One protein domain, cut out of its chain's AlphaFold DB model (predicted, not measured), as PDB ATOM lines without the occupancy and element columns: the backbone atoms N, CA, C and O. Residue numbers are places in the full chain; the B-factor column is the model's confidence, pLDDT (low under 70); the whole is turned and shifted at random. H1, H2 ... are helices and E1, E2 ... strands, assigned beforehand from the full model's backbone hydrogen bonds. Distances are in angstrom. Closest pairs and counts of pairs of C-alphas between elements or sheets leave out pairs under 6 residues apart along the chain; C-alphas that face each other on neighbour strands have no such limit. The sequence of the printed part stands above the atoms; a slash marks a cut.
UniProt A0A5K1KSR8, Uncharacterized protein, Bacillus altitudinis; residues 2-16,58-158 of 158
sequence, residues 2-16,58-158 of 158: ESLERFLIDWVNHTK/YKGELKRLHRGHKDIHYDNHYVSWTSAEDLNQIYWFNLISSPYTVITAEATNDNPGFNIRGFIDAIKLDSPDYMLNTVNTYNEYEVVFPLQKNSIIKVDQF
ATOM      1  N   GLU A   2     303.911 357.315 280.375       48.88
ATOM      2  CA  GLU A   2     302.636 357.959 280.779       48.88
ATOM      3  C   GLU A   2     301.681 358.379 279.638       48.88
ATOM      4  O   GLU A   2     300.500 358.574 279.899       48.88
ATOM      5  N   SER A   3     302.137 358.521 278.386       69.88
ATOM      6  CA  SER A   3     301.266 358.911 277.264       69.88
ATOM      7  C   SER A   3     300.502 357.746 276.620       69.88
ATOM      8  O   SER A   3     299.381 357.955 276.171       69.88
ATOM      9  N   LEU A   4     301.078 356.533 276.575       68.88
ATOM     10  CA  LEU A   4     300.451 355.376 275.912       68.88
ATOM     11  C   LEU A   4     299.359 354.800 276.793       68.88
ATOM     12  O   LEU A   4     298.243 354.584 276.349       68.88
ATOM     13  N   GLU A   5     299.698 354.573 278.056       71.12
ATOM     14  CA  GLU A   5     298.785 354.006 279.034       71.12
ATOM     15  C   GLU A   5     297.535 354.874 279.183       71.12
ATOM     16  O   GLU A   5     296.431 354.367 279.043       71.12
ATOM     17  N   ARG A   6     297.689 356.198 279.342       73.25
ATOM     18  CA  ARG A   6     296.551 357.131 279.392       73.25
ATOM     19  C   ARG A   6     295.719 357.097 278.111       73.25
ATOM     20  O   ARG A   6     294.501 357.014 278.193       73.25
ATOM     21  N   PHE A   7     296.366 357.086 276.945       71.62
ATOM     22  CA  PHE A   7     295.669 356.967 275.664       71.62
ATOM     23  C   PHE A   7     294.863 355.665 275.564       71.62
ATOM     24  O   PHE A   7     293.717 355.683 275.126       71.62
ATOM     25  N   LEU A   8     295.429 354.539 276.005       72.62
ATOM     26  CA  LEU A   8     294.753 353.243 276.014       72.62
ATOM     27  C   LEU A   8     293.656 353.160 277.084       72.62
ATOM     28  O   LEU A   8     292.636 352.524 276.850       72.62
ATOM     29  N   ILE A   9     293.820 353.821 278.231       71.31
ATOM     30  CA  ILE A   9     292.773 353.954 279.256       71.31
ATOM     31  C   ILE A   9     291.582 354.711 278.675       71.31
ATOM     32  O   ILE A   9     290.453 354.226 278.758       71.31
ATOM     33  N   ASP A  10     291.823 355.857 278.039       70.00
ATOM     34  CA  ASP A  10     290.783 356.632 277.354       70.00
ATOM     35  C   ASP A  10     290.158 355.832 276.200       70.00
ATOM     36  O   ASP A  10     288.981 356.000 275.875       70.00
ATOM     37  N   TRP A  11     290.931 354.920 275.604       71.00
ATOM     38  CA  TRP A  11     290.472 354.019 274.561       71.00
ATOM     39  C   TRP A  11     289.498 352.960 275.061       71.00
ATOM     40  O   TRP A  11     288.390 352.849 274.539       71.00
ATOM     41  N   VAL A  12     289.930 352.171 276.046       65.19
ATOM     42  CA  VAL A  12     289.210 351.002 276.560       65.19
ATOM     43  C   VAL A  12     287.999 351.432 277.387       65.19
ATOM     44  O   VAL A  12     286.963 350.770 277.361       65.19
ATOM     45  N   ASN A  13     288.074 352.585 278.061       61.97
ATOM     46  CA  ASN A  13     286.941 353.150 278.795       61.97
ATOM     47  C   ASN A  13     285.934 353.889 277.903       61.97
ATOM     48  O   ASN A  13     284.893 354.331 278.400       61.97
ATOM     49  N   HIS A  14     286.193 354.032 276.597       59.03
ATOM     50  CA  HIS A  14     285.208 354.607 275.689       59.03
ATOM     51  C   HIS A  14     284.044 353.628 275.514       59.03
ATOM     52  O   HIS A  14     284.172 352.544 274.946       59.03
ATOM     53  N   THR A  15     282.877 354.002 276.037       54.56
ATOM     54  CA  THR A  15     281.673 353.179 275.921       54.56
ATOM     55  C   THR A  15     281.319 352.991 274.447       54.56
ATOM     56  O   THR A  15     281.196 353.979 273.723       54.56
ATOM     57  N   LYS A  16     281.054 351.749 274.014       54.62
ATOM     58  CA  LYS A  16     280.637 351.418 272.632       54.62
ATOM     59  C   LYS A  16     279.367 352.181 272.175       54.62
ATOM     60  O   LYS A  16     279.114 352.262 270.977       54.62
ATOM     61  N   TYR A  58     299.120 343.124 266.694       91.62
ATOM     62  CA  TYR A  58     298.163 342.139 266.206       91.62
ATOM     63  C   TYR A  58     298.142 342.097 264.675       91.62
ATOM     64  O   TYR A  58     298.052 343.135 264.012       91.62
ATOM     65  N   LYS A  59     298.157 340.883 264.122       92.06
ATOM     66  CA  LYS A  59     297.975 340.582 262.696       92.06
ATOM     67  C   LYS A  59     297.002 339.409 262.585       92.06
ATOM     68  O   LYS A  59     297.126 338.455 263.351       92.06
ATOM     69  N   GLY A  60     296.059 339.474 261.653       91.38
ATOM     70  CA  GLY A  60     295.023 338.458 261.471       91.38
ATOM     71  C   GLY A  60     293.617 339.034 261.327       91.38
ATOM     72  O   GLY A  60     293.423 340.251 261.268       91.38
ATOM     73  N   GLU A  61     292.634 338.139 261.263       90.81
ATOM     74  CA  GLU A  61     291.226 338.502 261.119       90.81
ATOM     75  C   GLU A  61     290.663 339.111 262.411       90.81
ATOM     76  O   GLU A  61     290.873 338.615 263.518       90.81
ATOM     77  N   LEU A  62     289.897 340.184 262.250       89.81
ATOM     78  CA  LEU A  62     289.220 340.916 263.311       89.81
ATOM     79  C   LEU A  62     287.729 340.950 263.019       89.81
ATOM     80  O   LEU A  62     287.315 341.125 261.870       89.81
ATOM     81  N   LYS A  63     286.916 340.926 264.072       86.94
ATOM     82  CA  LYS A  63     285.468 341.098 263.975       86.94
ATOM     83  C   LYS A  63     285.009 342.254 264.847       86.94
ATOM     84  O   LYS A  63     285.513 342.484 265.944       86.94
ATOM     85  N   ARG A  64     284.021 342.995 264.360       82.31
ATOM     86  CA  ARG A  64     283.333 344.045 265.109       82.31
ATOM     87  C   ARG A  64     281.842 343.912 264.893       82.31
ATOM     88  O   ARG A  64     281.400 343.731 263.766       82.31
ATOM     89  N   LEU A  65     281.066 344.036 265.962       78.75
ATOM     90  CA  LEU A  65     279.614 343.961 265.881       78.75
ATOM     91  C   LEU A  65     279.021 345.354 266.054       78.75
ATOM     92  O   LEU A  65     279.614 346.230 266.674       78.75
ATOM     93  N   HIS A  66     277.883 345.599 265.430       77.94
ATOM     94  CA  HIS A  66     277.151 346.856 265.516       77.94
ATOM     95  C   HIS A  66     275.688 346.508 265.744       77.94
ATOM     96  O   HIS A  66     275.085 345.801 264.940       77.94
ATOM     97  N   ARG A  67     275.099 346.997 266.834       73.50
ATOM     98  CA  ARG A  67     273.688 346.751 267.145       73.50
ATOM     99  C   ARG A  67     272.803 347.737 266.387       73.50
ATOM    100  O   ARG A  67     273.008 348.939 266.498       73.50
ATOM    101  N   GLY A  68     271.799 347.250 265.658       66.62
ATOM    102  CA  GLY A  68     270.735 348.080 265.077       66.62
ATOM    103  C   GLY A  68     271.175 349.107 264.024       66.62
ATOM    104  O   GLY A  68     270.358 349.928 263.609       66.62
ATOM    105  N   HIS A  69     272.433 349.076 263.578       66.19
ATOM    106  CA  HIS A  69     272.949 350.001 262.574       66.19
ATOM    107  C   HIS A  69     272.762 349.442 261.166       66.19
ATOM    108  O   HIS A  69     273.300 348.386 260.829       66.19
ATOM    109  N   LYS A  70     272.029 350.194 260.335       63.09
ATOM    110  CA  LYS A  70     271.923 349.953 258.888       63.09
ATOM    111  C   LYS A  70     273.124 350.505 258.118       63.09
ATOM    112  O   LYS A  70     273.506 349.920 257.110       63.09
ATOM    113  N   ASP A  71     273.732 351.574 258.631       72.62
ATOM    114  CA  ASP A  71     274.816 352.300 257.974       72.62
ATOM    115  C   ASP A  71     276.124 352.166 258.761       72.62
ATOM    116  O   ASP A  71     276.174 352.408 259.970       72.62
ATOM    117  N   ILE A  72     277.196 351.785 258.061       75.56
ATOM    118  CA  ILE A  72     278.545 351.706 258.625       75.56
ATOM    119  C   ILE A  72     279.261 353.022 258.339       75.56
ATOM    120  O   ILE A  72     279.532 353.364 257.188       75.56
ATOM    121  N   HIS A  73     279.613 353.742 259.399       74.88
ATOM    122  CA  HIS A  73     280.412 354.956 259.298       74.88
ATOM    123  C   HIS A  73     281.906 354.620 259.343       74.88
ATOM    124  O   HIS A  73     282.427 354.205 260.378       74.88
ATOM    125  N   TYR A  74     282.596 354.824 258.220       76.44
ATOM    126  CA  TYR A  74     284.050 354.639 258.089       76.44
ATOM    127  C   TYR A  74     284.862 355.870 258.538       76.44
ATOM    128  O   TYR A  74     286.062 355.926 258.309       76.44
ATOM    129  N   ASP A  75     284.199 356.872 259.126       66.75
ATOM    130  CA  ASP A  75     284.782 358.159 259.536       66.75
ATOM    131  C   ASP A  75     285.332 358.160 260.972       66.75
ATOM    132  O   ASP A  75     285.790 359.188 261.461       66.75
ATOM    133  N   ASN A  76     285.256 357.027 261.675       58.19
ATOM    134  CA  ASN A  76     285.529 356.963 263.106       58.19
ATOM    135  C   ASN A  76     286.881 356.280 263.348       58.19
ATOM    136  O   ASN A  76     286.982 355.047 263.320       58.19
ATOM    137  N   HIS A  77     287.925 357.093 263.508       67.25
ATOM    138  CA  HIS A  77     289.304 356.624 263.491       67.25
ATOM    139  C   HIS A  77     289.659 355.780 264.715       67.25
ATOM    140  O   HIS A  77     289.536 356.202 265.866       67.25
ATOM    141  N   TYR A  78     290.087 354.565 264.370       64.62
ATOM    142  CA  TYR A  78     290.312 353.368 265.170       64.62
ATOM    143  C   TYR A  78     289.219 353.040 266.180       64.62
ATOM    144  O   TYR A  78     288.723 353.849 266.960       64.62
ATOM    145  N   VAL A  79     288.842 351.774 266.195       70.38
ATOM    146  CA  VAL A  79     287.726 351.286 266.996       70.38
ATOM    147  C   VAL A  79     288.129 350.000 267.683       70.38
ATOM    148  O   VAL A  79     289.114 349.370 267.307       70.38
ATOM    149  N   SER A  80     287.379 349.651 268.717       73.56
ATOM    150  CA  SER A  80     287.479 348.351 269.363       73.56
ATOM    151  C   SER A  80     286.991 347.259 268.407       73.56
ATOM    152  O   SER A  80     285.869 347.330 267.886       73.56
ATOM    153  N   TRP A  81     287.852 346.277 268.170       82.25
ATOM    154  CA  TRP A  81     287.571 345.014 267.499       82.25
ATOM    155  C   TRP A  81     287.834 343.877 268.466       82.25
ATOM    156  O   TRP A  81     288.470 344.050 269.502       82.25
ATOM    157  N   THR A  82     287.395 342.688 268.091       82.44
ATOM    158  CA  THR A  82     287.809 341.471 268.763       82.44
ATOM    159  C   THR A  82     288.436 340.503 267.778       82.44
ATOM    160  O   THR A  82     287.953 340.354 266.654       82.44
ATOM    161  N   SER A  83     289.499 339.826 268.204       81.50
ATOM    162  CA  SER A  83     290.045 338.672 267.488       81.50
ATOM    163  C   SER A  83     289.357 337.355 267.874       81.50
ATOM    164  O   SER A  83     289.904 336.284 267.627       81.50
ATOM    165  N   ALA A  84     288.200 337.404 268.547       76.00
ATOM    166  CA  ALA A  84     287.466 336.205 268.933       76.00
ATOM    167  C   ALA A  84     286.993 335.430 267.693       76.00
ATOM    168  O   ALA A  84     286.255 335.948 266.846       76.00
ATOM    169  N   GLU A  85     287.392 334.162 267.606       69.88
ATOM    170  CA  GLU A  85     286.922 333.256 266.556       69.88
ATOM    171  C   GLU A  85     285.420 332.975 266.718       69.88
ATOM    172  O   GLU A  85     284.665 333.058 265.743       69.88
ATOM    173  N   ASP A  86     284.994 332.734 267.964       73.75
ATOM    174  CA  ASP A  86     283.609 332.496 268.367       73.75
ATOM    175  C   ASP A  86     282.945 333.783 268.877       73.75
ATOM    176  O   ASP A  86     283.307 334.337 269.917       73.75
ATOM    177  N   LEU A  87     281.919 334.237 268.152       73.38
ATOM    178  CA  LEU A  87     281.172 335.451 268.482       73.38
ATOM    179  C   LEU A  87     280.441 335.360 269.832       73.38
ATOM    180  O   LEU A  87     280.229 336.392 270.466       73.38
ATOM    181  N   ASN A  88     280.109 334.153 270.312       73.44
ATOM    182  CA  ASN A  88     279.439 333.957 271.605       73.44
ATOM    183  C   ASN A  88     280.319 334.327 272.807       73.44
ATOM    184  O   ASN A  88     279.807 334.513 273.913       73.44
ATOM    185  N   GLN A  89     281.636 334.429 272.604       69.38
ATOM    186  CA  GLN A  89     282.592 334.842 273.635       69.38
ATOM    187  C   GLN A  89     282.601 336.357 273.857       69.38
ATOM    188  O   GLN A  89     283.170 336.839 274.835       69.38
ATOM    189  N   ILE A  90     281.971 337.111 272.960       70.94
ATOM    190  CA  ILE A  90     281.916 338.563 273.019       70.94
ATOM    191  C   ILE A  90     280.748 338.929 273.943       70.94
ATOM    192  O   ILE A  90     279.615 338.519 273.689       70.94
ATOM    193  N   TYR A  91     280.997 339.677 275.023       65.50
ATOM    194  CA  TYR A  91     280.083 339.809 276.175       65.50
ATOM    195  C   TYR A  91     278.688 340.282 275.774       65.50
ATOM    196  O   TYR A  91     277.678 339.877 276.347       65.50
ATOM    197  N   TRP A  92     278.629 341.152 274.772       63.09
ATOM    198  CA  TRP A  92     277.387 341.705 274.263       63.09
ATOM    199  C   TRP A  92     276.607 340.752 273.362       63.09
ATOM    200  O   TRP A  92     275.411 340.959 273.218       63.09
ATOM    201  N   PHE A  93     277.219 339.716 272.776       62.72
ATOM    202  CA  PHE A  93     276.557 338.847 271.798       62.72
ATOM    203  C   PHE A  93     275.370 338.125 272.433       62.72
ATOM    204  O   PHE A  93     274.283 338.069 271.867       62.72
ATOM    205  N   ASN A  94     275.548 337.698 273.684       59.16
ATOM    206  CA  ASN A  94     274.526 337.005 274.465       59.16
ATOM    207  C   ASN A  94     273.422 337.933 275.010       59.16
ATOM    208  O   ASN A  94     272.454 337.450 275.592       59.16
ATOM    209  N   LEU A  95     273.547 339.256 274.844       61.78
ATOM    210  CA  LEU A  95     272.587 340.252 275.342       61.78
ATOM    211  C   LEU A  95     271.649 340.791 274.245       61.78
ATOM    212  O   LEU A  95     270.793 341.633 274.526       61.78
ATOM    213  N   ILE A  96     271.806 340.356 272.991       62.47
ATOM    214  CA  ILE A  96     271.154 340.997 271.845       62.47
ATOM    215  C   ILE A  96     269.799 340.342 271.526       62.47
ATOM    216  O   ILE A  96     269.721 339.188 271.126       62.47
ATOM    217  N   SER A  97     268.722 341.130 271.624       64.88
ATOM    218  CA  SER A  97     267.382 340.815 271.092       64.88
ATOM    219  C   SER A  97     267.052 341.564 269.786       64.88
ATOM    220  O   SER A  97     265.913 341.560 269.330       64.88
ATOM    221  N   SER A  98     268.022 342.284 269.215       68.62
ATOM    222  CA  SER A  98     267.857 343.239 268.104       68.62
ATOM    223  C   SER A  98     268.742 342.853 266.910       68.62
ATOM    224  O   SER A  98     269.764 342.212 267.132       68.62
ATOM    225  N   PRO A  99     268.425 343.263 265.669       78.06
ATOM    226  CA  PRO A  99     269.285 342.974 264.523       78.06
ATOM    227  C   PRO A  99     270.692 343.537 264.726       78.06
ATOM    228  O   PRO A  99     270.871 344.589 265.360       78.06
ATOM    229  N   TYR A 100     271.690 342.848 264.186       79.50
ATOM    230  CA  TYR A 100     273.090 343.238 264.319       79.50
ATOM    231  C   TYR A 100     273.864 343.048 263.017       79.50
ATOM    232  O   TYR A 100     273.570 342.186 262.193       79.50
ATOM    233  N   THR A 101     274.892 343.874 262.855       83.81
ATOM    234  CA  THR A 101     275.819 343.832 261.725       83.81
ATOM    235  C   THR A 101     277.176 343.362 262.229       83.81
ATOM    236  O   THR A 101     277.707 343.935 263.180       83.81
ATOM    237  N   VAL A 102     277.750 342.341 261.598       85.88
ATOM    238  CA  VAL A 102     279.125 341.889 261.838       85.88
ATOM    239  C   VAL A 102     280.005 342.411 260.712       85.88
ATOM    240  O   VAL A 102     279.727 342.179 259.540       85.88
ATOM    241  N   ILE A 103     281.065 343.123 261.070       87.31
ATOM    242  CA  ILE A 103     282.093 343.613 260.157       87.31
ATOM    243  C   ILE A 103     283.346 342.781 260.401       87.31
ATOM    244  O   ILE A 103     283.828 342.723 261.532       87.31
ATOM    245  N   THR A 104     283.882 342.191 259.341       90.50
ATOM    246  CA  THR A 104     285.156 341.474 259.355       90.50
ATOM    247  C   THR A 104     286.212 342.294 258.628       90.50
ATOM    248  O   THR A 104     285.977 342.772 257.514       90.50
ATOM    249  N   ALA A 105     287.376 342.438 259.247       91.38
ATOM    250  CA  ALA A 105     288.550 343.107 258.697       91.38
ATOM    251  C   ALA A 105     289.799 342.247 258.922       91.38
ATOM    252  O   ALA A 105     289.752 341.274 259.669       91.38
ATOM    253  N   GLU A 106     290.917 342.618 258.307       92.25
ATOM    254  CA  GLU A 106     292.207 341.962 258.533       92.25
ATOM    255  C   GLU A 106     293.287 342.988 258.858       92.25
ATOM    256  O   GLU A 106     293.485 343.972 258.142       92.25
ATOM    257  N   ALA A 107     293.995 342.733 259.956       91.62
ATOM    258  CA  ALA A 107     295.218 343.429 260.306       91.62
ATOM    259  C   ALA A 107     296.408 342.767 259.606       91.62
ATOM    260  O   ALA A 107     296.645 341.568 259.759       91.62
ATOM    261  N   THR A 108     297.186 343.557 258.870       90.81
ATOM    262  CA  THR A 108     298.313 343.088 258.053       90.81
ATOM    263  C   THR A 108     299.647 343.621 258.580       90.81
ATOM    264  O   THR A 108     299.702 344.400 259.529       90.81
ATOM    265  N   ASN A 109     300.759 343.238 257.945       87.62
ATOM    266  CA  ASN A 109     302.065 343.846 258.232       87.62
ATOM    267  C   ASN A 109     302.089 345.354 257.929       87.62
ATOM    268  O   ASN A 109     302.728 346.131 258.643       87.62
ATOM    269  N   ASP A 110     301.384 345.780 256.882       85.44
ATOM    270  CA  ASP A 110     301.348 347.182 256.468       85.44
ATOM    271  C   ASP A 110     300.451 348.005 257.390       85.44
ATOM    272  O   ASP A 110     300.820 349.116 257.777       85.44
ATOM    273  N   ASN A 111     299.341 347.420 257.837       84.94
ATOM    274  CA  ASN A 111     298.393 348.033 258.755       84.94
ATOM    275  C   ASN A 111     298.059 347.049 259.887       84.94
ATOM    276  O   ASN A 111     297.086 346.308 259.767       84.94
ATOM    277  N   PRO A 112     298.880 346.972 260.946       90.12
ATOM    278  CA  PRO A 112     298.612 346.084 262.071       90.12
ATOM    279  C   PRO A 112     297.593 346.681 263.050       90.12
ATOM    280  O   PRO A 112     297.367 347.892 263.091       90.12
ATOM    281  N   GLY A 113     297.010 345.818 263.879       89.31
ATOM    282  CA  GLY A 113     296.231 346.212 265.050       89.31
ATOM    283  C   GLY A 113     297.088 346.304 266.310       89.31
ATOM    284  O   GLY A 113     298.219 345.819 266.349       89.31
ATOM    285  N   PHE A 114     296.527 346.892 267.362       87.75
ATOM    286  CA  PHE A 114     297.128 346.921 268.698       87.75
ATOM    287  C   PHE A 114     296.378 345.954 269.608       87.75
ATOM    288  O   PHE A 114     295.190 346.138 269.875       87.75
ATOM    289  N   ASN A 115     297.080 344.932 270.080       88.75
ATOM    290  CA  ASN A 115     296.586 343.913 270.992       88.75
ATOM    291  C   ASN A 115     296.566 344.451 272.430       88.75
ATOM    292  O   ASN A 115     297.598 344.479 273.106       88.75
ATOM    293  N   ILE A 116     295.388 344.844 272.922       85.19
ATOM    294  CA  ILE A 116     295.231 345.368 274.288       85.19
ATOM    295  C   ILE A 116     295.644 344.320 275.322       85.19
ATOM    296  O   ILE A 116     296.336 344.637 276.289       85.19
ATOM    297  N   ARG A 117     295.272 343.053 275.104       84.81
ATOM    298  CA  ARG A 117     295.638 341.965 276.014       84.81
ATOM    299  C   ARG A 117     297.144 341.749 276.054       84.81
ATOM    300  O   ARG A 117     297.708 341.649 277.135       84.81
ATOM    301  N   GLY A 118     297.790 341.723 274.894       87.44
ATOM    302  CA  GLY A 118     299.239 341.584 274.824       87.44
ATOM    303  C   GLY A 118     299.975 342.742 275.496       87.44
ATOM    304  O   GLY A 118     300.957 342.512 276.195       87.44
ATOM    305  N   PHE A 119     299.462 343.971 275.383       86.00
ATOM    306  CA  PHE A 119     299.974 345.104 276.154       86.00
ATOM    307  C   PHE A 119     299.838 344.891 277.670       86.00
ATOM    308  O   PHE A 119     300.808 345.082 278.397       86.00
ATOM    309  N   ILE A 120     298.671 344.457 278.159       85.69
ATOM    310  CA  ILE A 120     298.466 344.153 279.587       85.69
ATOM    311  C   ILE A 120     299.437 343.068 280.054       85.69
ATOM    312  O   ILE A 120     300.087 343.242 281.080       85.69
ATOM    313  N   ASP A 121     299.543 341.970 279.304       87.06
ATOM    314  CA  ASP A 121     300.414 340.841 279.636       87.06
ATOM    315  C   ASP A 121     301.886 341.276 279.697       87.06
ATOM    316  O   ASP A 121     302.614 340.860 280.596       87.06
ATOM    317  N   ALA A 122     302.304 342.178 278.806       85.94
ATOM    318  CA  ALA A 122     303.635 342.764 278.837       85.94
ATOM    319  C   ALA A 122     303.878 343.652 280.068       85.94
ATOM    320  O   ALA A 122     304.912 343.520 280.716       85.94
ATOM    321  N   ILE A 123     302.935 344.529 280.429       84.19
ATOM    322  CA  ILE A 123     303.061 345.374 281.630       84.19
ATOM    323  C   ILE A 123     303.050 344.523 282.906       84.19
ATOM    324  O   ILE A 123     303.766 344.828 283.861       84.19
ATOM    325  N   LYS A 124     302.299 343.416 282.919       87.69
ATOM    326  CA  LYS A 124     302.253 342.478 284.050       87.69
ATOM    327  C   LYS A 124     303.586 341.816 284.380       87.69
ATOM    328  O   LYS A 124     303.737 341.346 285.505       87.69
ATOM    329  N   LEU A 125     304.547 341.809 283.454       85.00
ATOM    330  CA  LEU A 125     305.909 341.346 283.734       85.00
ATOM    331  C   LEU A 125     306.574 342.183 284.839       85.00
ATOM    332  O   LEU A 125     307.258 341.622 285.692       85.00
ATOM    333  N   ASP A 126     306.303 343.490 284.866       84.50
ATOM    334  CA  ASP A 126     306.835 344.429 285.863       84.50
ATOM    335  C   ASP A 126     305.791 344.841 286.916       84.50
ATOM    336  O   ASP A 126     306.134 345.312 288.000       84.50
ATOM    337  N   SER A 127     304.497 344.702 286.613       86.06
ATOM    338  CA  SER A 127     303.376 345.104 287.476       86.06
ATOM    339  C   SER A 127     302.251 344.057 287.448       86.06
ATOM    340  O   SER A 127     301.254 344.252 286.752       86.06
ATOM    341  N   PRO A 128     302.376 342.948 288.205       88.19
ATOM    342  CA  PRO A 128     301.506 341.768 288.086       88.19
ATOM    343  C   PRO A 128     299.998 342.028 288.222       88.19
ATOM    344  O   PRO A 128     299.190 341.334 287.601       88.19
ATOM    345  N   ASP A 129     299.621 343.049 288.996       86.69
ATOM    346  CA  ASP A 129     298.225 343.413 289.269       86.69
ATOM    347  C   ASP A 129     297.630 344.398 288.240       86.69
ATOM    348  O   ASP A 129     296.486 344.833 288.385       86.69
ATOM    349  N   TYR A 130     298.381 344.771 287.196       84.44
ATOM    350  CA  TYR A 130     297.930 345.732 286.186       84.44
ATOM    351  C   TYR A 130     296.705 345.227 285.409       84.44
ATOM    352  O   TYR A 130     296.677 344.099 284.912       84.44
ATOM    353  N   MET A 131     295.691 346.081 285.262       79.94
ATOM    354  CA  MET A 131     294.443 345.777 284.562       79.94
ATOM    355  C   MET A 131     293.956 347.012 283.809       79.94
ATOM    356  O   MET A 131     293.840 348.088 284.387       79.94
ATOM    357  N   LEU A 132     293.617 346.830 282.533       76.88
ATOM    358  CA  LEU A 132     293.060 347.881 281.677       76.88
ATOM    359  C   LEU A 132     291.602 347.593 281.260       76.88
ATOM    360  O   LEU A 132     290.918 348.482 280.768       76.88
ATOM    361  N   ASN A 133     291.102 346.375 281.506       67.19
ATOM    362  CA  ASN A 133     289.808 345.894 281.010       67.19
ATOM    363  C   ASN A 133     288.805 345.706 282.157       67.19
ATOM    364  O   ASN A 133     289.181 345.408 283.292       67.19
ATOM    365  N   THR A 134     287.509 345.784 281.844       61.56
ATOM    366  CA  THR A 134     286.451 345.379 282.783       61.56
ATOM    367  C   THR A 134     286.304 343.856 282.805       61.56
ATOM    368  O   THR A 134     286.593 343.190 281.812       61.56
ATOM    369  N   VAL A 135     285.798 343.285 283.905       59.00
ATOM    370  CA  VAL A 135     285.540 341.831 284.021       59.00
ATOM    371  C   VAL A 135     284.694 341.307 282.852       59.00
ATOM    372  O   VAL A 135     284.929 340.209 282.359       59.00
ATOM    373  N   ASN A 136     283.756 342.122 282.366       57.34
ATOM    374  CA  ASN A 136     282.856 341.753 281.277       57.34
ATOM    375  C   ASN A 136     283.574 341.670 279.925       57.34
ATOM    376  O   ASN A 136     283.232 340.819 279.115       57.34
ATOM    377  N   THR A 137     284.583 342.510 279.685       60.91
ATOM    378  CA  THR A 137     285.375 342.518 278.443       60.91
ATOM    379  C   THR A 137     286.684 341.743 278.560       60.91
ATOM    380  O   THR A 137     287.428 341.661 277.593       60.91
ATOM    381  N   TYR A 138     286.979 341.137 279.714       64.44
ATOM    382  CA  TYR A 138     288.245 340.440 279.959       64.44
ATOM    383  C   TYR A 138     288.498 339.275 278.990       64.44
ATOM    384  O   TYR A 138     289.635 339.039 278.584       64.44
ATOM    385  N   ASN A 139     287.435 338.567 278.601       66.94
ATOM    386  CA  ASN A 139     287.511 337.477 277.625       66.94
ATOM    387  C   ASN A 139     287.447 337.974 276.171       66.94
ATOM    388  O   ASN A 139     287.699 337.194 275.254       66.94
ATOM    389  N   GLU A 140     287.132 339.254 275.944       69.19
ATOM    390  CA  GLU A 140     287.250 339.857 274.621       69.19
ATOM    391  C   GLU A 140     288.733 340.123 274.360       69.19
ATOM    392  O   GLU A 140     289.384 340.905 275.053       69.19
ATOM    393  N   TYR A 141     289.287 339.466 273.343       78.06
ATOM    394  CA  TYR A 141     290.616 339.793 272.835       78.06
ATOM    395  C   TYR A 141     290.529 341.108 272.070       78.06
ATOM    396  O   TYR A 141     290.356 341.118 270.850       78.06
ATOM    397  N   GLU A 142     290.522 342.208 272.814       83.50
ATOM    398  CA  GLU A 142     290.316 343.532 272.258       83.50
ATOM    399  C   GLU A 142     291.528 343.967 271.435       83.50
ATOM    400  O   GLU A 142     292.671 343.987 271.904       83.50
ATOM    401  N   VAL A 143     291.249 344.320 270.185       86.25
ATOM    402  CA  VAL A 143     292.228 344.836 269.240       86.25
ATOM    403  C   VAL A 143     291.781 346.219 268.807       86.25
ATOM    404  O   VAL A 143     290.662 346.407 268.325       86.25
ATOM    405  N   VAL A 144     292.662 347.199 268.946       84.81
ATOM    406  CA  VAL A 144     292.442 348.522 268.363       84.81
ATOM    407  C   VAL A 144     292.876 348.493 266.909       84.81
ATOM    408  O   VAL A 144     293.985 348.057 266.605       84.81
ATOM    409  N   PHE A 145     292.010 348.935 265.999       86.62
ATOM    410  CA  PHE A 145     292.309 348.900 264.567       86.62
ATOM    411  C   PHE A 145     291.466 349.923 263.782       86.62
ATOM    412  O   PHE A 145     290.307 350.164 264.159       86.62
ATOM    413  N   PRO A 146     291.999 350.562 262.717       82.25
ATOM    414  CA  PRO A 146     291.270 351.583 261.971       82.25
ATOM    415  C   PRO A 146     290.097 350.972 261.211       82.25
ATOM    416  O   PRO A 146     290.266 350.057 260.410       82.25
ATOM    417  N   LEU A 147     288.894 351.518 261.401       80.56
ATOM    418  CA  LEU A 147     287.771 351.170 260.538       80.56
ATOM    419  C   LEU A 147     287.877 351.949 259.227       80.56
ATOM    420  O   LEU A 147     287.365 353.057 259.111       80.56
ATOM    421  N   GLN A 148     288.523 351.350 258.232       81.75
ATOM    422  CA  GLN A 148     288.619 351.905 256.883       81.75
ATOM    423  C   GLN A 148     287.965 350.968 255.875       81.75
ATOM    424  O   GLN A 148     288.087 349.748 255.967       81.75
ATOM    425  N   LYS A 149     287.291 351.540 254.873       83.31
ATOM    426  CA  LYS A 149     286.548 350.769 253.866       83.31
ATOM    427  C   LYS A 149     287.425 349.761 253.109       83.31
ATOM    428  O   LYS A 149     286.955 348.682 252.780       83.31
ATOM    429  N   ASN A 150     288.685 350.106 252.852       85.00
ATOM    430  CA  ASN A 150     289.670 349.249 252.181       85.00
ATOM    431  C   ASN A 150     290.197 348.092 253.052       85.00
ATOM    432  O   ASN A 150     290.813 347.185 252.511       85.00
ATOM    433  N   SER A 151     289.981 348.131 254.370       83.94
ATOM    434  CA  SER A 151     290.452 347.107 255.314       83.94
ATOM    435  C   SER A 151     289.391 346.037 255.601       83.94
ATOM    436  O   SER A 151     289.659 345.065 256.300       83.94
ATOM    437  N   ILE A 152     288.168 346.224 255.096       87.94
ATOM    438  CA  ILE A 152     287.027 345.345 255.356       87.94
ATOM    439  C   ILE A 152     286.985 344.227 254.325       87.94
ATOM    440  O   ILE A 152     286.984 344.474 253.120       87.94
ATOM    441  N   ILE A 153     286.860 343.004 254.826       91.44
ATOM    442  CA  ILE A 153     286.716 341.789 254.025       91.44
ATOM    443  C   ILE A 153     285.239 341.443 253.852       91.44
ATOM    444  O   ILE A 153     284.817 341.015 252.777       91.44
ATOM    445  N   LYS A 154     284.438 341.617 254.910       90.81
ATOM    446  CA  LYS A 154     283.048 341.155 254.929       90.81
ATOM    447  C   LYS A 154     282.159 342.014 255.816       90.81
ATOM    448  O   LYS A 154     282.604 342.545 256.831       90.81
ATOM    449  N   VAL A 155     280.887 342.106 255.436       88.88
ATOM    450  CA  VAL A 155     279.810 342.667 256.254       88.88
ATOM    451  C   VAL A 155     278.612 341.724 256.183       88.88
ATOM    452  O   VAL A 155     278.084 341.500 255.096       88.88
ATOM    453  N   ASP A 156     278.185 341.194 257.326       86.81
ATOM    454  CA  ASP A 156     277.012 340.326 257.463       86.81
ATOM    455  C   ASP A 156     275.938 341.010 258.317       86.81
ATOM    456  O   ASP A 156     276.259 341.613 259.341       86.81
ATOM    457  N   GLN A 157     274.669 340.903 257.922       84.25
ATOM    458  CA  GLN A 157     273.519 341.430 258.670       84.25
ATOM    459  C   GLN A 157     272.625 340.276 259.133       84.25
ATOM    460  O   GLN A 157     272.317 339.391 258.331       84.25
ATOM    461  N   PHE A 158     272.215 340.306 260.403       77.00
ATOM    462  CA  PHE A 158     271.396 339.288 261.068       77.00
ATOM    463  C   PHE A 158     270.194 339.915 261.778       77.00
ATOM    464  O   PHE A 158     270.340 341.040 262.319       77.00
TER     465      PHE A 158
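What this domain is: This is residues 2 to 16 and 58 to 158 of the 158 residues of an uncharacterized protein of Bacillus altitudinis (UniProt A0A5K1KSR8). Two small three-stranded sheets, E1 E3 E6 and E2 E5 E4, partly face each other as a sandwich with crossed strands. Two helices near each other, H1 and H2, lie toward one end, each only grazing E2 E5 E4. The 116 printed residues include two named helices and six named strands, in the order H1 E1 E2 E3 E4 H2 E5 E6; both sheets are antiparallel, and the class is mixed, with under half of the residues in named elements. The whole is compact, radius of gyration of the C-alphas 14.4 A, spanning 43 by 34 by 23 A.

How they stand to each other: Start at H1, residues 2 to 12, where 6 of 7 O i to N i+4 pairs are within hydrogen-bond range. E1, residues 60 to 67, is antiparallel to E3, residues 100 to 107; look at N 62 and O 105, 2.8 A. E3 is also the antiparallel neighbour of E6, residues 152 to 157; look at N 102 and O 156, 2.8 A apart. This sheet is twisted, with C-alphas up to 4.1 A off its plane. In the other sheet, E5, residues 142 to 145, is the inner strand: N 81 of E2, residues 79 to 82, is 2.8 A from O 143, and N 114 of E4, residues 113 to 115, is 2.9 A from O 144. The sheets' strands stand at 82 degrees; the closest C-alphas of E1 and E2, those of Arg 64 and Trp 81, are 5.0 A apart. H2, residues 116 to 123, has every such helix pair within range; its closest C-alpha to E5 is Ile 116, 5.6 A from Glu 142.

Where its parts are: Find C-alpha 2 at (302.636, 357.959, 280.779); H1 runs 15.7 A. E1 spans 23.6 A, E3 22.5 A, and E6 14.4 A, ending at C-alpha 157 (273.519, 341.430, 258.670).

The domain as a whole: Residues 17 to 57 are not printed; C-alphas 16 and 58 are 20.8 A apart. E1 to E2, E2 to E3 and H2 to E5 are long links. Confidence is under 70 in 33 residues, among them 91 to 98 and 133 to 140.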